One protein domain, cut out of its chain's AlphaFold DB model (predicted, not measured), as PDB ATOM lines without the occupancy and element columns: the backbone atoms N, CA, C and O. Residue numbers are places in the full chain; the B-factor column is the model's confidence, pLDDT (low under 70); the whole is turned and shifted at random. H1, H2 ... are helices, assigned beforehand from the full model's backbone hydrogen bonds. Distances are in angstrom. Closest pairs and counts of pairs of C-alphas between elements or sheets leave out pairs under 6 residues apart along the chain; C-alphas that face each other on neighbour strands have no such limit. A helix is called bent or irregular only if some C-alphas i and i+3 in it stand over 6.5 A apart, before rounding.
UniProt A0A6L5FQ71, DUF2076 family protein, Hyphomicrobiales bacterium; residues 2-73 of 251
ATOM      1  N   THR A   2      -9.538  25.632  11.104       78.19
ATOM      2  CA  THR A   2     -10.701  26.500  11.292       78.19
ATOM      3  C   THR A   2     -10.538  27.303  12.594       78.19
ATOM      4  O   THR A   2      -9.798  26.882  13.488       78.19
ATOM      5  N   PRO A   3     -11.208  28.459  12.750       77.44
ATOM      6  CA  PRO A   3     -11.180  29.207  14.012       77.44
ATOM      7  C   PRO A   3     -11.715  28.386  15.200       77.44
ATOM      8  O   PRO A   3     -11.272  28.574  16.326       77.44
ATOM      9  N   GLN A   4     -12.621  27.438  14.945       74.44
ATOM     10  CA  GLN A   4     -13.174  26.523  15.949       74.44
ATOM     11  C   GLN A   4     -12.140  25.484  16.405       74.44
ATOM     12  O   GLN A   4     -11.974  25.272  17.603       74.44
ATOM     13  N   GLU A   5     -11.395  24.887  15.469       78.44
ATOM     14  CA  GLU A   5     -10.277  23.984  15.785       78.44
ATOM     15  C   GLU A   5      -9.194  24.698  16.605       78.44
ATOM     16  O   GLU A   5      -8.661  24.125  17.550       78.44
ATOM     17  N   GLY A   6      -8.896  25.961  16.280       82.31
ATOM     18  CA  GLY A   6      -7.940  26.771  17.040       82.31
ATOM     19  C   GLY A   6      -8.354  26.980  18.501       82.31
ATOM     20  O   GLY A   6      -7.515  26.870  19.397       82.31
ATOM     21  N   GLN A   7      -9.645  27.216  18.755       83.88
ATOM     22  CA  GLN A   7     -10.161  27.357  20.119       83.88
ATOM     23  C   GLN A   7     -10.062  26.042  20.901       83.88
ATOM     24  O   GLN A   7      -9.583  26.047  22.028       83.88
ATOM     25  N   LEU A   8     -10.433  24.910  20.291       82.88
ATOM     26  CA  LEU A   8     -10.351  23.594  20.940       82.88
ATOM     27  C   LEU A   8      -8.919  23.226  21.337       82.88
ATOM     28  O   LEU A   8      -8.694  22.668  22.409       82.88
ATOM     29  N   VAL A   9      -7.946  23.548  20.480       84.94
ATOM     30  CA  VAL A   9      -6.528  23.361  20.803       84.94
ATOM     31  C   VAL A   9      -6.130  24.257  21.976       84.94
ATOM     32  O   VAL A   9      -5.485  23.780  22.902       84.94
ATOM     33  N   THR A  10      -6.537  25.526  21.974       88.44
ATOM     34  CA  THR A  10      -6.215  26.466  23.064       88.44
ATOM     35  C   THR A  10      -6.779  25.982  24.402       88.44
ATOM     36  O   THR A  10      -6.029  25.839  25.364       88.44
ATOM     37  N   ASP A  11      -8.059  25.604  24.433       86.88
ATOM     38  CA  ASP A  11      -8.725  25.090  25.635       86.88
ATOM     39  C   ASP A  11      -8.066  23.797  26.156       86.88
ATOM     40  O   ASP A  11      -8.015  23.556  27.366       86.88
ATOM     41  N   LEU A  12      -7.556  22.943  25.257       85.38
ATOM     42  CA  LEU A  12      -6.800  21.746  25.634       85.38
ATOM     43  C   LEU A  12      -5.493  22.117  26.347       85.38
ATOM     44  O   LEU A  12      -5.184  21.539  27.388       85.38
ATOM     45  N   PHE A  13      -4.737  23.075  25.809       88.06
ATOM     46  CA  PHE A  13      -3.479  23.516  26.414       88.06
ATOM     47  C   PHE A  13      -3.693  24.218  27.759       88.06
ATOM     48  O   PHE A  13      -2.924  23.961  28.684       88.06
ATOM     49  N   ASP A  14      -4.764  24.997  27.922       89.31
ATOM     50  CA  ASP A  14      -5.115  25.607  29.212       89.31
ATOM     51  C   ASP A  14      -5.390  24.544  30.291       89.31
ATOM     52  O   ASP A  14      -4.944  24.669  31.434       89.31
ATOM     53  N   ARG A  15      -6.075  23.450  29.931       82.38
ATOM     54  CA  ARG A  15      -6.296  22.308  30.839       82.38
ATOM     55  C   ARG A  15      -5.003  21.562  31.154       82.38
ATOM     56  O   ARG A  15      -4.794  21.173  32.300       82.38
ATOM     57  N   LEU A  16      -4.136  21.358  30.162       83.88
ATOM     58  CA  LEU A  16      -2.833  20.721  30.373       83.88
ATOM     59  C   LEU A  16      -1.944  21.554  31.307       83.88
ATOM     60  O   LEU A  16      -1.302  20.982  32.184       83.88
ATOM     61  N   ALA A  17      -1.964  22.884  31.183       83.81
ATOM     62  CA  ALA A  17      -1.225  23.789  32.063       83.81
ATOM     63  C   ALA A  17      -1.708  23.713  33.523       83.81
ATOM     64  O   ALA A  17      -0.907  23.787  34.447       83.81
ATOM     65  N   GLN A  18      -3.004  23.492  33.761       83.38
ATOM     66  CA  GLN A  18      -3.521  23.268  35.120       83.38
ATOM     67  C   GLN A  18      -3.030  21.952  35.739       83.38
ATOM     68  O   GLN A  18      -2.928  21.844  36.958       83.38
ATOM     69  N   LEU A  19      -2.727  20.947  34.913       76.44
ATOM     70  CA  LEU A  19      -2.214  19.652  35.362       76.44
ATOM     71  C   LEU A  19      -0.693  19.643  35.555       76.44
ATOM     72  O   LEU A  19      -0.168  18.670  36.094       76.44
ATOM     73  N   GLU A  20       0.010  20.692  35.124       73.06
ATOM     74  CA  GLU A  20       1.466  20.799  35.225       73.06
ATOM     75  C   GLU A  20       1.970  20.871  36.669       73.06
ATOM     76  O   GLU A  20       3.064  20.385  36.934       73.06
ATOM     77  N   ASP A  21       1.149  21.368  37.595       70.25
ATOM     78  CA  ASP A  21       1.471  21.456  39.028       70.25
ATOM     79  C   ASP A  21       1.380  20.099  39.763       70.25
ATOM     80  O   ASP A  21       1.688  19.989  40.949       70.25
ATOM     81  N   ASN A  22       0.957  19.032  39.075       76.38
ATOM     82  CA  ASN A  22       0.939  17.695  39.661       76.38
ATOM     83  C   ASN A  22       2.346  17.098  39.734       76.38
ATOM     84  O   ASN A  22       3.168  17.292  38.843       76.38
ATOM     85  N   GLN A  23       2.599  16.292  40.770       73.25
ATOM     86  CA  GLN A  23       3.839  15.529  40.890       73.25
ATOM     87  C   GLN A  23       4.002  14.601  39.677       73.25
ATOM     88  O   GLN A  23       3.236  13.651  39.502       73.25
ATOM     89  N   ARG A  24       5.001  14.891  38.845       81.50
ATOM     90  CA  ARG A  24       5.358  14.089  37.674       81.50
ATOM     91  C   ARG A  24       6.370  13.012  38.057       81.50
ATOM     92  O   ARG A  24       7.128  13.162  39.015       81.50
ATOM     93  N   ASP A  25       6.336  11.909  37.323       86.75
ATOM     94  CA  ASP A  25       7.265  10.796  37.499       86.75
ATOM     95  C   ASP A  25       8.570  11.095  36.733       86.75
ATOM     96  O   ASP A  25       8.514  11.206  35.505       86.75
ATOM     97  N   PRO A  26       9.724  11.232  37.415       86.50
ATOM     98  CA  PRO A  26      10.982  11.614  36.773       86.50
ATOM     99  C   PRO A  26      11.453  10.599  35.720       86.50
ATOM    100  O   PRO A  26      11.978  11.002  34.683       86.50
ATOM    101  N   ASP A  27      11.210   9.299  35.923       85.00
ATOM    102  CA  ASP A  27      11.609   8.269  34.953       85.00
ATOM    103  C   ASP A  27      10.759   8.366  33.674       85.00
ATOM    104  O   ASP A  27      11.241   8.158  32.553       85.00
ATOM    105  N   ALA A  28       9.474   8.705  33.831       86.00
ATOM    106  CA  ALA A  28       8.576   8.933  32.707       86.00
ATOM    107  C   ALA A  28       8.943  10.214  31.945       86.00
ATOM    108  O   ALA A  28       8.903  10.212  30.715       86.00
ATOM    109  N   GLU A  29       9.324  11.286  32.645       87.56
ATOM    110  CA  GLU A  29       9.774  12.537  32.022       87.56
ATOM    111  C   GLU A  29      11.015  12.329  31.152       87.56
ATOM    112  O   GLU A  29      10.998  12.701  29.976       87.56
ATOM    113  N   ASP A  30      12.047  11.671  31.682       91.75
ATOM    114  CA  ASP A  30      13.286  11.397  30.947       91.75
ATOM    115  C   ASP A  30      13.022  10.569  29.679       91.75
ATOM    116  O   ASP A  30      13.556  10.849  28.596       91.75
ATOM    117  N   LEU A  31      12.141   9.568  29.779       89.69
ATOM    118  CA  LEU A  31      11.735   8.751  28.640       89.69
ATOM    119  C   LEU A  31      10.953   9.570  27.606       89.69
ATOM    120  O   LEU A  31      11.210   9.436  26.405       89.69
ATOM    121  N   ILE A  32      10.014  10.415  28.041       86.31
ATOM    122  CA  ILE A  32       9.220  11.272  27.149       86.31
ATOM    123  C   ILE A  32      10.129  12.245  26.399       86.31
ATOM    124  O   ILE A  32       9.992  12.362  25.181       86.31
ATOM    125  N   VAL A  33      11.088  12.883  27.078       90.81
ATOM    126  CA  VAL A  33      12.074  13.775  26.445       90.81
ATOM    127  C   VAL A  33      12.884  13.015  25.390       90.81
ATOM    128  O   VAL A  33      12.967  13.449  24.240       90.81
ATOM    129  N   ALA A  34      13.388  11.824  25.726       89.62
ATOM    130  CA  ALA A  34      14.143  10.996  24.785       89.62
ATOM    131  C   ALA A  34      13.308  10.517  23.577       89.62
ATOM    132  O   ALA A  34      13.849  10.310  22.484       89.62
ATOM    133  N   LEU A  35      12.000  10.298  23.750       87.06
ATOM    134  CA  LEU A  35      11.086   9.968  22.651       87.06
ATOM    135  C   LEU A  35      10.736  11.194  21.804       87.06
ATOM    136  O   LEU A  35      10.593  11.063  20.585       87.06
ATOM    137  N   TRP A  36      10.639  12.371  22.418       89.50
ATOM    138  CA  TRP A  36      10.349  13.618  21.720       89.50
ATOM    139  C   TRP A  36      11.452  13.981  20.725       89.50
ATOM    140  O   TRP A  36      11.157  14.313  19.577       89.50
ATOM    141  N   ASP A  37      12.718  13.800  21.113       91.31
ATOM    142  CA  ASP A  37      13.868  14.005  20.224       91.31
ATOM    143  C   ASP A  37      13.838  13.088  18.991       91.31
ATOM    144  O   ASP A  37      14.295  13.459  17.907       91.31
ATOM    145  N   LYS A  38      13.267  11.885  19.125       89.75
ATOM    146  CA  LYS A  38      13.126  10.925  18.018       89.75
ATOM    147  C   LYS A  38      11.941  11.239  17.111       89.75
ATOM    148  O   LYS A  38      11.967  10.876  15.935       89.75
ATOM    149  N   ALA A  39      10.898  11.868  17.645       84.88
ATOM    150  CA  ALA A  39       9.652  12.124  16.935       84.88
ATOM    151  C   ALA A  39       9.090  13.524  17.252       84.88
ATOM    152  O   ALA A  39       7.996  13.635  17.806       84.88
ATOM    153  N   PRO A  40       9.764  14.612  16.835       83.69
ATOM    154  CA  PRO A  40       9.333  15.978  17.155       83.69
ATOM    155  C   PRO A  40       7.964  16.331  16.547       83.69
ATOM    156  O   PRO A  40       7.215  17.138  17.089       83.69
ATOM    157  N   ASN A  41       7.590  15.676  15.444       87.50
ATOM    158  CA  ASN A  41       6.287  15.860  14.800       87.50
ATOM    159  C   ASN A  41       5.144  15.102  15.509       87.50
ATOM    160  O   ASN A  41       3.985  15.248  15.113       87.50
ATOM    161  N   ALA A  42       5.433  14.302  16.546       86.38
ATOM    162  CA  ALA A  42       4.419  13.557  17.294       86.38
ATOM    163  C   ALA A  42       3.430  14.480  18.016       86.38
ATOM    164  O   ALA A  42       2.277  14.099  18.190       86.38
ATOM    165  N   ALA A  43       3.843  15.708  18.357       86.12
ATOM    166  CA  ALA A  43       2.992  16.714  18.990       86.12
ATOM    167  C   ALA A  43       1.658  16.902  18.252       86.12
ATOM    168  O   ALA A  43       0.590  16.870  18.857       86.12
ATOM    169  N   TYR A  44       1.719  17.034  16.924       84.62
ATOM    170  CA  TYR A  44       0.537  17.239  16.093       84.62
ATOM    171  C   TYR A  44      -0.398  16.022  16.121       84.62
ATOM    172  O   TYR A  44      -1.607  16.167  16.296       84.62
ATOM    173  N   ALA A  45       0.162  14.813  16.012       85.88
ATOM    174  CA  ALA A  45      -0.608  13.571  16.055       85.88
ATOM    175  C   ALA A  45      -1.231  13.319  17.439       85.88
ATOM    176  O   ALA A  45      -2.377  12.873  17.524       85.88
ATOM    177  N   LEU A  46      -0.513  13.649  18.518       88.25
ATOM    178  CA  LEU A  46      -1.017  13.545  19.887       88.25
ATOM    179  C   LEU A  46      -2.195  14.494  20.101       88.25
ATOM    180  O   LEU A  46      -3.266  14.027  20.479       88.25
ATOM    181  N   VAL A  47      -2.051  15.781  19.765       88.88
ATOM    182  CA  VAL A  47      -3.152  16.758  19.862       88.88
ATOM    183  C   VAL A  47      -4.358  16.302  19.043       88.88
ATOM    184  O   VAL A  47      -5.474  16.276  19.558       88.88
ATOM    185  N   GLN A  48      -4.144  15.858  17.802       84.81
ATOM    186  CA  GLN A  48      -5.227  15.362  16.955       84.81
ATOM    187  C   GLN A  48      -5.948  14.157  17.583       84.81
ATOM    188  O   GLN A  48      -7.177  14.112  17.588       84.81
ATOM    189  N   SER A  49      -5.210  13.197  18.146       84.50
ATOM    190  CA  SER A  49      -5.810  12.023  18.794       84.50
ATOM    191  C   SER A  49      -6.557  12.370  20.083       84.50
ATOM    192  O   SER A  49      -7.612  11.792  20.344       84.50
ATOM    193  N   VAL A  50      -6.044  13.316  20.874       89.69
ATOM    194  CA  VAL A  50      -6.676  13.766  22.118       89.69
ATOM    195  C   VAL A  50      -7.975  14.514  21.823       89.69
ATOM    196  O   VAL A  50      -8.970  14.267  22.496       89.69
ATOM    197  N   LEU A  51      -8.016  15.352  20.783       86.56
ATOM    198  CA  LEU A  51      -9.245  16.051  20.386       86.56
ATOM    199  C   LEU A  51     -10.360  15.082  19.969       86.56
ATOM    200  O   LEU A  51     -11.509  15.249  20.375       86.56
ATOM    201  N   VAL A  52     -10.025  14.041  19.201       87.56
ATOM    202  CA  VAL A  52     -10.994  13.003  18.810       87.56
ATOM    203  C   VAL A  52     -11.485  12.223  20.033       87.56
ATOM    204  O   VAL A  52     -12.679  11.945  20.149       87.56
ATOM    205  N   GLN A  53     -10.584  11.894  20.961       84.94
ATOM    206  CA  GLN A  53     -10.940  11.220  22.211       84.94
ATOM    207  C   GLN A  53     -11.848  12.085  23.092       84.94
ATOM    208  O   GLN A  53     -12.827  11.567  23.621       84.94
ATOM    209  N   ASP A  54     -11.585  13.387  23.211       84.31
ATOM    210  CA  ASP A  54     -12.429  14.314  23.974       84.31
ATOM    211  C   ASP A  54     -13.844  14.403  23.381       84.31
ATOM    212  O   ASP A  54     -14.841  14.360  24.101       84.31
ATOM    213  N   GLU A  55     -13.965  14.433  22.053       85.50
ATOM    214  CA  GLU A  55     -15.274  14.438  21.402       85.50
ATOM    215  C   GLU A  55     -16.018  13.101  21.568       85.50
ATOM    216  O   GLU A  55     -17.232  13.081  21.792       85.50
ATOM    217  N   ALA A  56     -15.300  11.975  21.506       84.50
ATOM    218  CA  ALA A  56     -15.862  10.655  21.777       84.50
ATOM    219  C   ALA A  56     -16.326  10.522  23.237       84.50
ATOM    220  O   ALA A  56     -17.426  10.028  23.483       84.50
ATOM    221  N   LEU A  57     -15.540  11.022  24.195       87.25
ATOM    222  CA  LEU A  57     -15.890  11.052  25.617       87.25
ATOM    223  C   LEU A  57     -17.118  11.929  25.878       87.25
ATOM    224  O   LEU A  57     -18.007  11.519  26.625       87.25
ATOM    225  N   LYS A  58     -17.219  13.097  25.232       88.12
ATOM    226  CA  LYS A  58     -18.407  13.964  25.324       88.12
ATOM    227  C   LYS A  58     -19.656  13.274  24.785       88.12
ATOM    228  O   LYS A  58     -20.686  13.292  25.453       88.12
ATOM    229  N   ARG A  59     -19.564  12.629  23.615       85.38
ATOM    230  CA  ARG A  59     -20.683  11.863  23.035       85.38
ATOM    231  C   ARG A  59     -21.098  10.695  23.927       85.38
ATOM    232  O   ARG A  59     -22.286  10.516  24.166       85.38
ATOM    233  N   ALA A  60     -20.133   9.938  24.446       82.69
ATOM    234  CA  ALA A  60     -20.402   8.833  25.361       82.69
ATOM    235  C   ALA A  60     -21.074   9.321  26.652       82.69
ATOM    236  O   ALA A  60     -22.061   8.737  27.084       82.69
ATOM    237  N   SER A  61     -20.595  10.428  27.223       84.81
ATOM    238  CA  SER A  61     -21.174  11.024  28.434       84.81
ATOM    239  C   SER A  61     -22.606  11.505  28.205       84.81
ATOM    240  O   SER A  61     -23.468  11.259  29.040       84.81
ATOM    241  N   ALA A  62     -22.879  12.146  27.065       89.94
ATOM    242  CA  ALA A  62     -24.229  12.575  26.705       89.94
ATOM    243  C   ALA A  62     -25.186  11.382  26.560       89.94
ATOM    244  O   ALA A  62     -26.307  11.428  27.054       89.94
ATOM    245  N   HIS A  63     -24.724  10.293  25.942       83.31
ATOM    246  CA  HIS A  63     -25.521   9.079  25.800       83.31
ATOM    247  C   HIS A  63     -25.777   8.384  27.146       83.31
ATOM    248  O   HIS A  63     -26.880   7.907  27.393       83.31
ATOM    249  N   ILE A  64     -24.787   8.369  28.046       86.44
ATOM    250  CA  ILE A  64     -24.974   7.867  29.414       86.44
ATOM    251  C   ILE A  64     -26.018   8.710  30.150       86.44
ATOM    252  O   ILE A  64     -26.916   8.138  30.752       86.44
ATOM    253  N   GLN A  65     -25.961  10.040  30.058       88.06
ATOM    254  CA  GLN A  65     -26.951  10.921  30.694       88.06
ATOM    255  C   GLN A  65     -28.367  10.714  30.144       88.06
ATOM    256  O   GLN A  65     -29.336  10.766  30.898       88.06
ATOM    257  N   GLU A  66     -28.500  10.475  28.840       87.25
ATOM    258  CA  GLU A  66     -29.780  10.140  28.208       87.25
ATOM    259  C   GLU A  66     -30.332   8.811  28.743       87.25
ATOM    260  O   GLU A  66     -31.489   8.748  29.159       87.25
ATOM    261  N   LEU A  67     -29.485   7.782  28.821       86.50
ATOM    262  CA  LEU A  67     -29.847   6.487  29.399       86.50
ATOM    263  C   LEU A  67     -30.184   6.598  30.892       86.50
ATOM    264  O   LEU A  67     -31.136   5.973  31.351       86.50
ATOM    265  N   GLU A  68     -29.447   7.398  31.661       86.12
ATOM    266  CA  GLU A  68     -29.739   7.674  33.072       86.12
ATOM    267  C   GLU A  68     -31.097   8.368  33.234       86.12
ATOM    268  O   GLU A  68     -31.880   7.986  34.107       86.12
ATOM    269  N   ALA A  69     -31.420   9.328  32.361       86.62
ATOM    270  CA  ALA A  69     -32.712  10.008  32.357       86.62
ATOM    271  C   ALA A  69     -33.870   9.064  31.991       86.62
ATOM    272  O   ALA A  69     -34.922   9.118  32.633       86.62
ATOM    273  N   GLU A  70     -33.678   8.178  31.010       82.94
ATOM    274  CA  GLU A  70     -34.670   7.169  30.612       82.94
ATOM    275  C   GLU A  70     -34.885   6.109  31.703       82.94
ATOM    276  O   GLU A  70     -36.015   5.701  31.977       82.94
ATOM    277  N   LEU A  71     -33.810   5.711  32.387       82.38
ATOM    278  CA  LEU A  71     -33.851   4.773  33.509       82.38
ATOM    279  C   LEU A  71     -34.295   5.430  34.828       82.38
ATOM    280  O   LEU A  71     -34.429   4.737  35.839       82.38
ATOM    281  N   GLY A  72     -34.523   6.748  34.846       73.81
ATOM    282  CA  GLY A  72     -34.878   7.499  36.052       73.81
ATOM    283  C   GLY A  72     -33.790   7.485  37.131       73.81
ATOM    284  O   GLY A  72     -34.082   7.744  38.304       73.81
ATOM    285  N   ILE A  73     -32.546   7.179  36.755       64.75
ATOM    286  CA  ILE A  73     -31.383   7.247  37.635       64.75
ATOM    287  C   ILE A  73     -31.041   8.726  37.785       64.75
ATOM    288  O   ILE A  73     -30.398   9.337  36.940       64.75
TER     289      ILE A  73
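What this domain is: This is residues 2 to 73 of the 251 residues of the protein "DUF2076 family protein" of Hyphomicrobiales bacterium (UniProt A0A6L5FQ71). One long, straight helix, H3, makes most of the length of an open, loosely joined model; a shorter helix, H1, crosses it nearly at a right angle over the first half of H3, with only slight contact at the crossing. The third helix, H2, stands beyond the beginning of H3 and makes a corner with it, and residues 20 to 25 join H1 to H2 across the open space between them. The printed part has 72 residues with three named helices, in the order H1, H2, H3 along the chain, and no named strand; the class is all helix. The whole is only just extended, close to loose, with a radius of gyration of the C-alphas of 16.9 A, and its elongated outline spans 50 by 33 by 20 A.

How they stand to each other: The longest helix is H3, residues 42 to 70. H1, residues 3 to 19, and H3 only just touch, with 3 pairs of C-alphas within 8 A. The closest C-alphas of the two are those of Val 9 and Val 47, 7.5 A apart. H1 touches H3 with residues 8 to 9 alone, and H3 touches H1 with residues 47 to 51 alone. The lines of H1 and H3 are about perpendicular, at 89 degrees, and their centres are 14.9 A apart. H2, residues 26 to 38, and H3 are close but not clearly touching, with 1 pair of C-alphas within 8 A. That closest pair is the C-alphas of Trp 36 and Ala 42, 7.4 A apart. H2 and H3 run opposite ways at a steep tilt of 59 degrees, and their centres are 27.1 A apart. H1 and H2 are apart, with no C-alpha of the one within 8 A of the other. In the backbones of H1 and H3 every pair of O of residue i and N of residue i+4 is within hydrogen-bond range. In H2, 8 of 9 such pairs are within range.

Where its parts are: H3 has 29 residues, Ala 42 to Glu 70, and measures 41.8 A from first to last C-alpha. It begins with C-alpha 42 at (4.419, 13.557, 17.294) and ends with C-alpha 70 at (-34.670, 7.169, 30.612). H1 has 17 residues, Pro 3 to Leu 19, and measures 25.1 A from first to last C-alpha. Its first C-alpha, that of Pro 3, is at (-11.180, 29.207, 14.012). H2 has 13 residues, Pro 26 to Lys 38, and measures 18.9 A from first to last C-alpha. None of the three helices is bent or irregular.

The domain as a whole: The two C-alphas farthest apart in the domain are those of Asp 37 and Gly 72, 51.7 A apart. The C-alphas of the first and last printed residues, Thr 2 and Ile 73, are 38.6 A apart. The printed part has no cut; it runs from residue 2 to residue 73 of a full chain of 251 residues. The link from H2 to H3 is tight, with 3 residues between them. The link from H1 to H2 is short, with 6 residues between them, and there is no long link. Residues 14 to 46 stand free, of which 14 to 19 belong to H1, 26 to 38 to H2 and 42 to 46 to H3. Residues 55 to 64, which belong to H3, stand free too, and so do residues 66 to 72, of which 66 to 70 belong to H3. The mean pLDDT of the printed part is 84.4, and one printed residue, residue 73, is under 70. The mean pLDDT is 83 for H1, 89 for H2 and 86 for H3.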